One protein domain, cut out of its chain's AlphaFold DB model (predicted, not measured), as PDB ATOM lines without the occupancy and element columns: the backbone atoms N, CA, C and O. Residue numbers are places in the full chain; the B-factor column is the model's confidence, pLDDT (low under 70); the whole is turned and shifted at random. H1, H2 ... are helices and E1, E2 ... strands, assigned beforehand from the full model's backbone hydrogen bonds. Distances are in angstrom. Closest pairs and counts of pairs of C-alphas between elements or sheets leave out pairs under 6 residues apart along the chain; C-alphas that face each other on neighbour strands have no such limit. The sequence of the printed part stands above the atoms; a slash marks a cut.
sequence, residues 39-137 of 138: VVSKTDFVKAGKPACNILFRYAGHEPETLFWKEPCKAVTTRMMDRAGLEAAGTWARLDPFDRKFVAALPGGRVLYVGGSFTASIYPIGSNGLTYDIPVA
ATOM      1  N   VAL A  39     200.014 183.577 235.245       97.00
ATOM      2  CA  VAL A  39     201.094 183.349 234.276       97.00
ATOM      3  C   VAL A  39     201.647 184.719 233.884       97.00
ATOM      4  O   VAL A  39     200.890 185.598 233.481       97.00
ATOM      5  N   VAL A  40     202.952 184.909 234.046       97.00
ATOM      6  CA  VAL A  40     203.648 186.175 233.791       97.00
ATOM      7  C   VAL A  40     204.124 186.242 232.345       97.00
ATOM      8  O   VAL A  40     203.883 187.236 231.666       97.00
ATOM      9  N   SER A  41     204.788 185.193 231.857       97.25
ATOM     10  CA  SER A  41     205.270 185.126 230.478       97.25
ATOM     11  C   SER A  41     205.494 183.688 230.017       97.25
ATOM     12  O   SER A  41     205.537 182.748 230.815       97.25
ATOM     13  N   LYS A  42     205.618 183.522 228.698       98.06
ATOM     14  CA  LYS A  42     206.005 182.274 228.041       98.06
ATOM     15  C   LYS A  42     207.076 182.581 227.004       98.06
ATOM     16  O   LYS A  42     206.878 183.487 226.197       98.06
ATOM     17  N   THR A  43     208.155 181.809 227.003       98.19
ATOM     18  CA  THR A  43     209.284 182.014 226.092       98.19
ATOM     19  C   THR A  43     209.720 180.690 225.488       98.19
ATOM     20  O   THR A  43     210.050 179.749 226.214       98.19
ATOM     21  N   ASP A  44     209.727 180.619 224.158       97.88
ATOM     22  CA  ASP A  44     210.282 179.480 223.431       97.88
ATOM     23  C   ASP A  44     211.803 179.430 223.592       97.88
ATOM     24  O   ASP A  44     212.490 180.452 223.557       97.88
ATOM     25  N   PHE A  45     212.343 178.224 223.731       96.56
ATOM     26  CA  PHE A  45     213.780 177.990 223.707       96.56
ATOM     27  C   PHE A  45     214.102 176.586 223.188       96.56
ATOM     28  O   PHE A  45     213.216 175.758 222.986       96.56
ATOM     29  N   VAL A  46     215.386 176.310 222.959       96.38
ATOM     30  CA  VAL A  46     215.856 174.991 222.521       96.38
ATOM     31  C   VAL A  46     216.624 174.323 223.655       96.38
ATOM     32  O   VAL A  46     217.589 174.883 224.172       96.38
ATOM     33  N   LYS A  47     216.228 173.100 224.023       91.56
ATOM     34  CA  LYS A  47     216.925 172.259 225.003       91.56
ATOM     35  C   LYS A  47     217.316 170.942 224.350       91.56
ATOM     36  O   LYS A  47     216.451 170.224 223.858       91.56
ATOM     37  N   ALA A  48     218.613 170.629 224.342       93.50
ATOM     38  CA  ALA A  48     219.145 169.417 223.705       93.50
ATOM     39  C   ALA A  48     218.633 169.223 222.256       93.50
ATOM     40  O   ALA A  48     218.199 168.139 221.874       93.50
ATOM     41  N   GLY A  49     218.613 170.306 221.467       95.94
ATOM     42  CA  GLY A  49     218.160 170.296 220.071       95.94
ATOM     43  C   GLY A  49     216.642 170.213 219.865       95.94
ATOM     44  O   GLY A  49     216.198 170.181 218.721       95.94
ATOM     45  N   LYS A  50     215.831 170.193 220.933       96.19
ATOM     46  CA  LYS A  50     214.364 170.140 220.849       96.19
ATOM     47  C   LYS A  50     213.720 171.457 221.297       96.19
ATOM     48  O   LYS A  50     214.192 172.040 222.276       96.19
ATOM     49  N   PRO A  51     212.656 171.925 220.618       96.38
ATOM     50  CA  PRO A  51     211.916 173.103 221.047       96.38
ATOM     51  C   PRO A  51     211.189 172.838 222.371       96.38
ATOM     52  O   PRO A  51     210.649 171.753 222.590       96.38
ATOM     53  N   ALA A  52     211.178 173.841 223.237       97.00
ATOM     54  CA  ALA A  52     210.605 173.787 224.569       97.00
ATOM     55  C   ALA A  52     210.053 175.151 224.997       97.00
ATOM     56  O   ALA A  52     210.376 176.177 224.397       97.00
ATOM     57  N   CYS A  53     209.262 175.158 226.069       97.94
ATOM     58  CA  CYS A  53     208.652 176.359 226.618       97.94
ATOM     59  C   CYS A  53     209.124 176.605 228.049       97.94
ATOM     60  O   CYS A  53     209.030 175.721 228.903       97.94
ATOM     61  N   ASN A  54     209.601 177.820 228.312       97.81
ATOM     62  CA  ASN A  54     209.751 178.353 229.661       97.81
ATOM     63  C   ASN A  54     208.493 179.138 230.022       97.81
ATOM     64  O   ASN A  54     208.085 180.035 229.285       97.81
ATOM     65  N   ILE A  55     207.892 178.806 231.158       98.38
ATOM     66  CA  ILE A  55     206.669 179.412 231.676       98.38
ATOM     67  C   ILE A  55     207.042 180.123 232.971       98.38
ATOM     68  O   ILE A  55     207.344 179.468 233.965       98.38
ATOM     69  N   LEU A  56     207.016 181.453 232.965       98.19
ATOM     70  CA  LEU A  56     207.154 182.244 234.182       98.19
ATOM     71  C   LEU A  56     205.762 182.435 234.777       98.19
ATOM     72  O   LEU A  56     204.860 182.939 234.104       98.19
ATOM     73  N   PHE A  57     205.571 182.050 236.027       97.12
ATOM     74  CA  PHE A  57     204.306 182.187 236.742       97.12
ATOM     75  C   PHE A  57     204.554 182.705 238.154       97.12
ATOM     76  O   PHE A  57     205.686 182.747 238.617       97.12
ATOM     77  N   ARG A  58     203.502 183.148 238.835       95.00
ATOM     78  CA  ARG A  58     203.577 183.566 240.237       95.00
ATOM     79  C   ARG A  58     202.327 183.176 240.994       95.00
ATOM     80  O   ARG A  58     201.226 183.248 240.441       95.00
ATOM     81  N   TYR A  59     202.503 182.856 242.267       93.81
ATOM     82  CA  TYR A  59     201.428 182.802 243.248       93.81
ATOM     83  C   TYR A  59     201.356 184.119 244.020       93.81
ATOM     84  O   TYR A  59     202.371 184.777 244.239       93.81
ATOM     85  N   ALA A  60     200.153 184.545 244.402       91.00
ATOM     86  CA  ALA A  60     199.971 185.757 245.193       91.00
ATOM     87  C   ALA A  60     200.748 185.653 246.513       91.00
ATOM     88  O   ALA A  60     200.550 184.706 247.266       91.00
ATOM     89  N   GLY A  61     201.619 186.627 246.787       89.38
ATOM     90  CA  GLY A  61     202.489 186.610 247.970       89.38
ATOM     91  C   GLY A  61     203.771 185.781 247.823       89.38
ATOM     92  O   GLY A  61     204.506 185.661 248.797       89.38
ATOM     93  N   HIS A  62     204.057 185.248 246.631       90.56
ATOM     94  CA  HIS A  62     205.271 184.489 246.330       90.56
ATOM     95  C   HIS A  62     206.064 185.130 245.186       90.56
ATOM     96  O   HIS A  62     205.505 185.824 244.327       90.56
ATOM     97  N   GLU A  63     207.372 184.877 245.173       91.88
ATOM     98  CA  GLU A  63     208.234 185.265 244.058       91.88
ATOM     99  C   GLU A  63     207.864 184.493 242.781       91.88
ATOM    100  O   GLU A  63     207.380 183.361 242.861       91.88
ATOM    101  N   PRO A  64     208.065 185.079 241.587       95.12
ATOM    102  CA  PRO A  64     207.846 184.367 240.339       95.12
ATOM    103  C   PRO A  64     208.747 183.134 240.200       95.12
ATOM    104  O   PRO A  64     209.955 183.193 240.422       95.12
ATOM    105  N   GLU A  65     208.161 182.040 239.733       96.31
ATOM    106  CA  GLU A  65     208.825 180.765 239.485       96.31
ATOM    107  C   GLU A  65     208.821 180.439 237.988       96.31
ATOM    108  O   GLU A  65     207.916 180.825 237.241       96.31
ATOM    109  N   THR A  66     209.849 179.720 237.533       97.12
ATOM    110  CA  THR A  66     209.961 179.272 236.138       97.12
ATOM    111  C   THR A  66     209.748 177.770 236.045       97.12
ATOM    112  O   THR A  66     210.486 176.994 236.646       97.12
ATOM    113  N   LEU A  67     208.785 177.367 235.221       97.19
ATOM    114  CA  LEU A  67     208.533 175.979 234.857       97.19
ATOM    115  C   LEU A  67     208.996 175.705 233.424       97.19
ATOM    116  O   LEU A  67     208.768 176.495 232.509       97.19
ATOM    117  N   PHE A  68     209.604 174.541 233.232       95.19
ATOM    118  CA  PHE A  68     210.030 174.029 231.936       95.19
ATOM    119  C   PHE A  68     209.041 172.990 231.399       95.19
ATOM    120  O   PHE A  68     208.748 172.014 232.086       95.19
ATOM    121  N   TRP A  69     208.627 173.133 230.138       96.31
ATOM    122  CA  TRP A  69     207.793 172.155 229.439       96.31
ATOM    123  C   TRP A  69     208.423 171.692 228.119       96.31
ATOM    124  O   TRP A  69     208.972 172.494 227.361       96.31
ATOM    125  N   LYS A  70     208.337 170.389 227.820       95.31
ATOM    126  CA  LYS A  70     209.030 169.721 226.695       95.31
ATOM    127  C   LYS A  70     208.308 169.856 225.342       95.31
ATOM    128  O   LYS A  70     208.362 168.945 224.522       95.31
ATOM    129  N   GLU A  71     207.653 170.986 225.107       96.12
ATOM    130  CA  GLU A  71     206.975 171.332 223.850       96.12
ATOM    131  C   GLU A  71     207.112 172.842 223.608       96.12
ATOM    132  O   GLU A  71     207.256 173.590 224.580       96.12
ATOM    133  N   PRO A  72     207.071 173.329 222.352       97.12
ATOM    134  CA  PRO A  72     207.103 174.765 222.082       97.12
ATOM    135  C   PRO A  72     205.897 175.469 222.706       97.12
ATOM    136  O   PRO A  72     204.798 174.918 222.756       97.12
ATOM    137  N   CYS A  73     206.054 176.729 223.098       97.38
ATOM    138  CA  CYS A  73     205.029 177.498 223.792       97.38
ATOM    139  C   CYS A  73     203.705 177.578 223.027       97.38
ATOM    140  O   CYS A  73     202.654 177.635 223.665       97.38
ATOM    141  N   LYS A  74     203.728 177.536 221.690       96.56
ATOM    142  CA  LYS A  74     202.511 177.499 220.859       96.56
ATOM    143  C   LYS A  74     201.660 176.232 221.036       96.56
ATOM    144  O   LYS A  74     200.466 176.284 220.778       96.56
ATOM    145  N   ALA A  75     202.268 175.118 221.444       96.25
ATOM    146  CA  ALA A  75     201.592 173.841 221.683       96.25
ATOM    147  C   ALA A  75     201.143 173.677 223.146       96.25
ATOM    148  O   ALA A  75     200.417 172.746 223.470       96.25
ATOM    149  N   VAL A  76     201.564 174.587 224.030       97.00
ATOM    150  CA  VAL A  76     201.304 174.499 225.467       97.00
ATOM    151  C   VAL A  76     200.187 175.455 225.873       97.00
ATOM    152  O   VAL A  76     200.279 176.667 225.674       97.00
ATOM    153  N   THR A  77     199.161 174.942 226.536       96.50
ATOM    154  CA  THR A  77     198.148 175.737 227.235       96.50
ATOM    155  C   THR A  77     198.588 175.960 228.676       96.50
ATOM    156  O   THR A  77     198.856 174.997 229.383       96.50
ATOM    157  N   THR A  78     198.635 177.212 229.138       97.19
ATOM    158  CA  THR A  78     198.917 177.532 230.547       97.19
ATOM    159  C   THR A  78     197.858 178.464 231.108       97.19
ATOM    160  O   THR A  78     197.507 179.462 230.475       97.19
ATOM    161  N   ARG A  79     197.316 178.141 232.287       96.12
ATOM    162  CA  ARG A  79     196.295 178.957 232.964       96.12
ATOM    163  C   ARG A  79     196.404 178.801 234.474       96.12
ATOM    164  O   ARG A  79     196.627 177.702 234.957       96.12
ATOM    165  N   MET A  80     196.185 179.885 235.215       95.75
ATOM    166  CA  MET A  80     195.861 179.771 236.637       95.75
ATOM    167  C   MET A  80     194.394 179.382 236.760       95.75
ATOM    168  O   MET A  80     193.526 180.098 236.261       95.75
ATOM    169  N   MET A  81     194.126 178.249 237.393       95.62
ATOM    170  CA  MET A  81     192.792 177.678 237.524       95.62
ATOM    171  C   MET A  81     192.457 177.514 238.993       95.62
ATOM    172  O   MET A  81     193.294 177.074 239.776       95.62
ATOM    173  N   ASP A  82     191.241 177.888 239.364       93.50
ATOM    174  CA  ASP A  82     190.669 177.474 240.636       93.50
ATOM    175  C   ASP A  82     189.960 176.126 240.495       93.50
ATOM    176  O   ASP A  82     189.890 175.548 239.406       93.50
ATOM    177  N   ARG A  83     189.427 175.610 241.605       92.31
ATOM    178  CA  ARG A  83     188.686 174.347 241.613       92.31
ATOM    179  C   ARG A  83     187.563 174.314 240.570       92.31
ATOM    180  O   ARG A  83     187.453 173.324 239.855       92.31
ATOM    181  N   ALA A  84     186.754 175.368 240.469       92.75
ATOM    182  CA  ALA A  84     185.645 175.411 239.517       92.75
ATOM    183  C   ALA A  84     186.154 175.366 238.068       92.75
ATOM    184  O   ALA A  84     185.600 174.655 237.232       92.75
ATOM    185  N   GLY A  85     187.259 176.059 237.780       94.62
ATOM    186  CA  GLY A  85     187.952 175.950 236.501       94.62
ATOM    187  C   GLY A  85     188.435 174.526 236.216       94.62
ATOM    188  O   GLY A  85     188.254 174.036 235.101       94.62
ATOM    189  N   LEU A  86     189.040 173.853 237.200       94.56
ATOM    190  CA  LEU A  86     189.497 172.463 237.060       94.56
ATOM    191  C   LEU A  86     188.330 171.496 236.827       94.56
ATOM    192  O   LEU A  86     188.471 170.553 236.052       94.56
ATOM    193  N   GLU A  87     187.190 171.713 237.483       94.81
ATOM    194  CA  GLU A  87     185.963 170.937 237.275       94.81
ATOM    195  C   GLU A  87     185.410 171.154 235.861       94.81
ATOM    196  O   GLU A  87     185.154 170.183 235.150       94.81
ATOM    197  N   ALA A  88     185.317 172.407 235.407       95.06
ATOM    198  CA  ALA A  88     184.837 172.748 234.068       95.06
ATOM    199  C   ALA A  88     185.728 172.194 232.942       95.06
ATOM    200  O   ALA A  88     185.236 171.877 231.861       95.06
ATOM    201  N   ALA A  89     187.033 172.056 233.189       91.56
ATOM    202  CA  ALA A  89     187.974 171.444 232.254       91.56
ATOM    203  C   ALA A  89     188.010 169.904 232.326       91.56
ATOM    204  O   ALA A  89     188.769 169.283 231.588       91.56
ATOM    205  N   GLY A  90     187.249 169.276 233.231       93.31
ATOM    206  CA  GLY A  90     187.304 167.831 233.482       93.31
ATOM    207  C   GLY A  90     188.566 167.360 234.220       93.31
ATOM    208  O   GLY A  90     188.646 166.201 234.624       93.31
ATOM    209  N   THR A  91     189.531 168.251 234.463       93.88
ATOM    210  CA  THR A  91     190.790 167.971 235.167       93.88
ATOM    211  C   THR A  91     190.554 167.502 236.600       93.88
ATOM    212  O   THR A  91     191.209 166.574 237.056       93.88
ATOM    213  N   TRP A  92     189.593 168.092 237.317       94.38
ATOM    214  CA  TRP A  92     189.339 167.767 238.728       94.38
ATOM    215  C   TRP A  92     188.985 166.292 238.966       94.38
ATOM    216  O   TRP A  92     189.420 165.684 239.948       94.38
ATOM    217  N   ALA A  93     188.201 165.697 238.065       93.31
ATOM    218  CA  ALA A  93     187.787 164.300 238.177       93.31
ATOM    219  C   ALA A  93     188.963 163.329 237.970       93.31
ATOM    220  O   ALA A  93     188.968 162.253 238.567       93.31
ATOM    221  N   ARG A  94     189.960 163.746 237.178       93.88
ATOM    222  CA  ARG A  94     191.171 162.991 236.822       93.88
ATOM    223  C   ARG A  94     192.281 163.048 237.873       93.88
ATOM    224  O   ARG A  94     193.230 162.279 237.787       93.88
ATOM    225  N   LEU A  95     192.170 163.942 238.854       93.81
ATOM    226  CA  LEU A  95     193.069 163.968 240.007       93.81
ATOM    227  C   LEU A  95     192.734 162.833 240.974       93.81
ATOM    228  O   LEU A  95     191.560 162.477 241.154       93.81
ATOM    229  N   ASP A  96     193.745 162.306 241.655       93.19
ATOM    230  CA  ASP A  96     193.514 161.306 242.684       93.19
ATOM    231  C   ASP A  96     192.846 161.924 243.943       93.19
ATOM    232  O   ASP A  96     192.763 163.151 244.109       93.19
ATOM    233  N   PRO A  97     192.278 161.106 244.851       93.38
ATOM    234  CA  PRO A  97     191.616 161.622 246.047       93.38
ATOM    235  C   PRO A  97     192.524 162.415 246.997       93.38
ATOM    236  O   PRO A  97     192.006 163.245 247.749       93.38
ATOM    237  N   PHE A  98     193.829 162.146 247.016       92.12
ATOM    238  CA  PHE A  98     194.793 162.860 247.846       92.12
ATOM    239  C   PHE A  98     195.094 164.238 247.246       92.12
ATOM    240  O   PHE A  98     194.961 165.245 247.944       92.12
ATOM    241  N   ASP A  99     195.351 164.304 245.943       93.12
ATOM    242  CA  ASP A  99     195.608 165.540 245.206       93.12
ATOM    243  C   ASP A  99     194.419 166.493 245.275       93.12
ATOM    244  O   ASP A  99     194.579 167.685 245.533       93.12
ATOM    245  N   ARG A 100     193.190 165.977 245.145       93.50
ATOM    246  CA  ARG A 100     191.982 166.797 245.329       93.50
ATOM    247  C   ARG A 100     191.907 167.417 246.720       93.50
ATOM    248  O   ARG A 100     191.542 168.585 246.845       93.50
ATOM    249  N   LYS A 101     192.233 166.658 247.771       91.75
ATOM    250  CA  LYS A 101     192.258 167.190 249.145       91.75
ATOM    251  C   LYS A 101     193.338 168.253 249.297       91.75
ATOM    252  O   LYS A 101     193.073 169.288 249.904       91.75
ATOM    253  N   PHE A 102     194.514 168.015 248.723       90.75
ATOM    254  CA  PHE A 102     195.613 168.967 248.743       90.75
ATOM    255  C   PHE A 102     195.240 170.274 248.035       90.75
ATOM    256  O   PHE A 102     195.309 171.338 248.646       90.75
ATOM    257  N   VAL A 103     194.735 170.200 246.799       91.38
ATOM    258  CA  VAL A 103     194.317 171.371 246.012       91.38
ATOM    259  C   VAL A 103     193.170 172.130 246.684       91.38
ATOM    260  O   VAL A 103     193.173 173.360 246.703       91.38
ATOM    261  N   ALA A 104     192.203 171.427 247.281       89.00
ATOM    262  CA  ALA A 104     191.093 172.056 248.001       89.00
ATOM    263  C   ALA A 104     191.538 172.824 249.257       89.00
ATOM    264  O   ALA A 104     190.848 173.753 249.673       89.00
ATOM    265  N   ALA A 105     192.668 172.446 249.857       88.50
ATOM    266  CA  ALA A 105     193.218 173.094 251.044       88.50
ATOM    267  C   ALA A 105     194.115 174.304 250.721       88.50
ATOM    268  O   ALA A 105     194.623 174.948 251.641       88.50
ATOM    269  N   LEU A 106     194.331 174.624 249.439       85.38
ATOM    270  CA  LEU A 106     195.276 175.665 249.044       85.38
ATOM    271  C   LEU A 106     194.803 177.076 249.406       85.38
ATOM    272  O   LEU A 106     193.680 177.467 249.060       85.38
ATOM    273  N   PRO A 107     195.680 177.905 249.999       70.44
ATOM    274  CA  PRO A 107     195.393 179.315 250.202       70.44
ATOM    275  C   PRO A 107     195.240 180.017 248.845       70.44
ATOM    276  O   PRO A 107     196.107 179.957 247.978       70.44
ATOM    277  N   GLY A 108     194.089 180.656 248.633       72.38
ATOM    278  CA  GLY A 108     193.742 181.287 247.354       72.38
ATOM    279  C   GLY A 108     193.211 180.327 246.285       72.38
ATOM    280  O   GLY A 108     192.795 180.800 245.228       72.38
ATOM    281  N   GLY A 109     193.186 179.014 246.557       79.06
ATOM    282  CA  GLY A 109     192.459 178.002 245.785       79.06
ATOM    283  C   GLY A 109     192.838 177.896 244.311       79.06
ATOM    284  O   GLY A 109     192.018 177.430 243.527       79.06
ATOM    285  N   ARG A 110     194.031 178.365 243.923       91.88
ATOM    286  CA  ARG A 110     194.499 178.405 242.534       91.88
ATOM    287  C   ARG A 110     195.700 177.503 242.326       91.88
ATOM    288  O   ARG A 110     196.582 177.436 243.172       91.88
ATOM    289  N   VAL A 111     195.747 176.887 241.154       95.81
ATOM    290  CA  VAL A 111     196.875 176.102 240.658       95.81
ATOM    291  C   VAL A 111     197.235 176.558 239.253       95.81
ATOM    292  O   VAL A 111     196.364 176.944 238.471       95.81
ATOM    293  N   LEU A 112     198.510 176.486 238.895       97.56
ATOM    294  CA  LEU A 112     198.921 176.563 237.504       97.56
ATOM    295  C   LEU A 112     198.573 175.233 236.829       97.56
ATOM    296  O   LEU A 112     199.105 174.195 237.195       97.56
ATOM    297  N   TYR A 113     197.701 175.273 235.830       97.50
ATOM    298  CA  TYR A 113     197.490 174.185 234.884       97.50
ATOM    299  C   TYR A 113     198.414 174.371 233.681       97.50
ATOM    300  O   TYR A 113     198.470 175.468 233.107       97.50
ATOM    301  N   VAL A 114     199.086 173.296 233.275       97.69
ATOM    302  CA  VAL A 114     199.869 173.223 232.041       97.69
ATOM    303  C   VAL A 114     199.437 171.995 231.257       97.69
ATOM    304  O   VAL A 114     199.587 170.872 231.723       97.69
ATOM    305  N   GLY A 115     198.892 172.218 230.066       96.06
ATOM    306  CA  GLY A 115     198.499 171.167 229.135       96.06
ATOM    307  C   GLY A 115     199.344 171.226 227.874       96.06
ATOM    308  O   GLY A 115     199.430 172.278 227.240       96.06
ATOM    309  N   GLY A 116     199.954 170.107 227.524       94.31
ATOM    310  CA  GLY A 116     200.617 169.866 226.253       94.31
ATOM    311  C   GLY A 116     199.741 169.072 225.289       94.31
ATOM    312  O   GLY A 116     198.535 168.927 225.491       94.31
ATOM    313  N   SER A 117     200.362 168.521 224.250       91.50
ATOM    314  CA  SER A 117     199.664 167.718 223.234       91.50
ATOM    315  C   SER A 117     199.248 166.335 223.747       91.50
ATOM    316  O   SER A 117     198.256 165.786 223.279       91.50
ATOM    317  N   PHE A 118     200.015 165.768 224.685       87.56
ATOM    318  CA  PHE A 118     199.836 164.389 225.169       87.56
ATOM    319  C   PHE A 118     199.789 164.264 226.688       87.56
ATOM    320  O   PHE A 118     199.488 163.195 227.197       87.56
ATOM    321  N   THR A 119     200.153 165.315 227.416       92.56
ATOM    322  CA  THR A 119     200.234 165.284 228.876       92.56
ATOM    323  C   THR A 119     199.704 166.587 229.438       92.56
ATOM    324  O   THR A 119     199.842 167.642 228.817       92.56
ATOM    325  N   ALA A 120     199.145 166.535 230.638       95.62
ATOM    326  CA  ALA A 120     198.814 167.722 231.405       95.62
ATOM    327  C   ALA A 120     199.245 167.533 232.858       95.62
ATOM    328  O   ALA A 120     199.236 166.417 233.368       95.62
ATOM    329  N   SER A 121     199.601 168.631 233.511       97.19
ATOM    330  CA  SER A 121     199.931 168.672 234.933       97.19
ATOM    331  C   SER A 121     199.303 169.902 235.571       97.19
ATOM    332  O   SER A 121     199.110 170.940 234.924       97.19
ATOM    333  N   ILE A 122     199.016 169.801 236.863       96.94
ATOM    334  CA  ILE A 122     198.767 170.960 237.716       96.94
ATOM    335  C   ILE A 122     199.939 171.157 238.671       96.94
ATOM    336  O   ILE A 122     200.603 170.203 239.064       96.94
ATOM    337  N   TYR A 123     200.163 172.409 239.054       96.69
ATOM    338  CA  TYR A 123     201.333 172.819 239.820       96.69
ATOM    339  C   TYR A 123     200.957 173.560 241.102       96.69
ATOM    340  O   TYR A 123     201.241 174.749 241.201       96.69
ATOM    341  N   PRO A 124     200.255 172.943 242.064       95.12
ATOM    342  CA  PRO A 124     199.880 173.595 243.320       95.12
ATOM    343  C   PRO A 124     201.082 174.030 244.171       95.12
ATOM    344  O   PRO A 124     202.122 173.371 244.176       95.12
ATOM    345  N   ILE A 125     200.903 175.101 244.951       93.31
ATOM    346  CA  ILE A 125     201.892 175.578 245.926       93.31
ATOM    347  C   ILE A 125     201.569 175.079 247.335       93.31
ATOM    348  O   ILE A 125     200.493 175.333 247.861       93.31
ATOM    349  N   GLY A 126     202.488 174.363 247.976       89.25
ATOM    350  CA  GLY A 126     202.286 173.895 249.347       89.25
ATOM    351  C   GLY A 126     202.448 174.991 250.393       89.25
ATOM    352  O   GLY A 126     202.945 176.084 250.135       89.25
ATOM    353  N   SER A 127     202.101 174.656 251.634       85.75
ATOM    354  CA  SER A 127     202.284 175.535 252.798       85.75
ATOM    355  C   SER A 127     203.749 175.876 253.093       85.75
ATOM    356  O   SER A 127     204.021 176.869 253.758       85.75
ATOM    357  N   ASN A 128     204.694 175.083 252.586       88.06
ATOM    358  CA  ASN A 128     206.128 175.375 252.628       88.06
ATOM    359  C   ASN A 128     206.598 176.312 251.499       88.06
ATOM    360  O   ASN A 128     207.795 176.556 251.380       88.06
ATOM    361  N   GLY A 129     205.680 176.807 250.664       87.75
ATOM    362  CA  GLY A 129     205.980 177.690 249.541       87.75
ATOM    363  C   GLY A 129     206.625 176.995 248.343       87.75
ATOM    364  O   GLY A 129     207.080 177.688 247.443       87.75
ATOM    365  N   LEU A 130     206.682 175.657 248.322       91.06
ATOM    366  CA  LEU A 130     207.196 174.900 247.182       91.06
ATOM    367  C   LEU A 130     206.068 174.530 246.222       91.06
ATOM    368  O   LEU A 130     204.975 174.159 246.655       91.06
ATOM    369  N   THR A 131     206.362 174.575 244.929       94.38
ATOM    370  CA  THR A 131     205.463 174.111 243.874       94.38
ATOM    371  C   THR A 131     205.669 172.613 243.609       94.38
ATOM    372  O   THR A 131     206.802 172.154 243.471       94.38
ATOM    373  N   TYR A 132     204.579 171.849 243.518       93.69
ATOM    374  CA  TYR A 132     204.596 170.398 243.277       93.69
ATOM    375  C   TYR A 132     204.034 170.073 241.895       93.69
ATOM    376  O   TYR A 132     203.024 170.648 241.518       93.69
ATOM    377  N   ASP A 133     204.651 169.149 241.157       95.88
ATOM    378  CA  ASP A 133     204.110 168.638 239.888       95.88
ATOM    379  C   ASP A 133     203.144 167.484 240.165       95.88
ATOM    380  O   ASP A 133     203.541 166.471 240.746       95.88
ATOM    381  N   ILE A 134     201.887 167.647 239.755       95.62
ATOM    382  CA  ILE A 134     200.867 166.605 239.822       95.62
ATOM    383  C   ILE A 134     200.385 166.320 238.395       95.62
ATOM    384  O   ILE A 134     199.695 167.166 237.809       95.62
ATOM    385  N   PRO A 135     200.712 165.147 237.824       94.94
ATOM    386  CA  PRO A 135     200.231 164.768 236.506       94.94
ATOM    387  C   PRO A 135     198.716 164.546 236.531       94.94
ATOM    388  O   PRO A 135     198.160 163.965 237.460       94.94
ATOM    389  N   VAL A 136     198.040 164.992 235.478       92.12
ATOM    390  CA  VAL A 136     196.614 164.749 235.258       92.12
ATOM    391  C   VAL A 136     196.481 163.451 234.472       92.12
ATOM    392  O   VAL A 136     197.040 163.338 233.384       92.12
ATOM    393  N   ALA A 137     195.745 162.481 235.014       84.00
ATOM    394  CA  ALA A 137     195.484 161.221 234.324       84.00
ATOM    395  C   ALA A 137     194.618 161.426 233.066       84.00
ATOM    396  O   ALA A 137     193.768 162.320 233.032       84.00
TER     397      ALA A 137
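AT A GLANCE: This is residues 39 to 137 of the 138 residues of an uncharacterized protein of Sphingomonas sp. Leaf412 (UniProt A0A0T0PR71). Two small twisted antiparallel sheets lie partly face to face as a loose sandwich, one made of the long hairpin E1 and E2 with E3 beside it, the other of E4, E5, E6 and E7. Three short helices gather on the side of the four-strand sheet away from E1, E2 and E3, where H1 and H2 are on one face and H3 only grazes it. The printed part has 99 residues, with named elements in the order E1 E2 E3 E4 H1 H2 H3 E5 E6 E7; the sheet orders are E1 - E2 - E3 and E4 - E5 - E6 - E7, and the class is mixed, helices and strands. The whole is compact, with a radius of gyration of the C-alphas of 13.3 A and spans of 39 by 29 by 19 A.

HOW THE PARTS SIT: E1, residues 39 to 47, bends by 55 degrees at residue 44. It forms a hairpin with E2, residues 50 to 58, where N 43 and O 54 are 2.9 A apart. E2 forms a hairpin with E3, residues 65 to 69, with N 55 and O 67 at 2.8 A. These three strands make a meander, each the antiparallel neighbour of the one before. E4, residues 77 to 82, is an edge strand of the second sheet. H1, residues 83 to 88, stands up from this sheet, its line rising 50 degrees, at a height over the sheet of 8.2 A. H2, residues 91 to 94, and H1 only just touch, and only at the corner, with 3 pairs of C-alphas within 8 A; the closest are those of Leu 86 and Trp 92, 5.0 A. H3, residues 97 to 104, is close to but not clearly touching H2, the closest C-alphas being those of Trp 92 and Arg 100, 7.2 A. E5, residues 110 to 115, is antiparallel to E4, with N 79 and O 113 at 3.0 A. E5, E6, residues 120 to 123, and E7, residues 134 to 136, form a second meander; N 114 and O 121 are 2.9 A apart, and N 136 and O 120 2.8 A. In the sandwich, the closest C-alphas of E1 and E4 are those of Val 39 and Arg 79, 6.6 A. In H1 and H3 every O i to N i+4 pair is within hydrogen-bond range; H2 is too short for one.

IN THESE COORDINATES: E1 begins at C-alpha 39 (201.094, 183.349, 234.276) and is 21.4 A long. E2 is 25.9 A, E4 15.4 A and E5 15.7 A. E7 ends at C-alpha 136 (196.614, 164.749, 235.258).

THE WHOLE: The two C-alphas farthest apart, of Gly 49 and Ala 105, are 39.9 A apart. The printed part has no cut, and no link is long. No printed residue is under 70 in pLDDT.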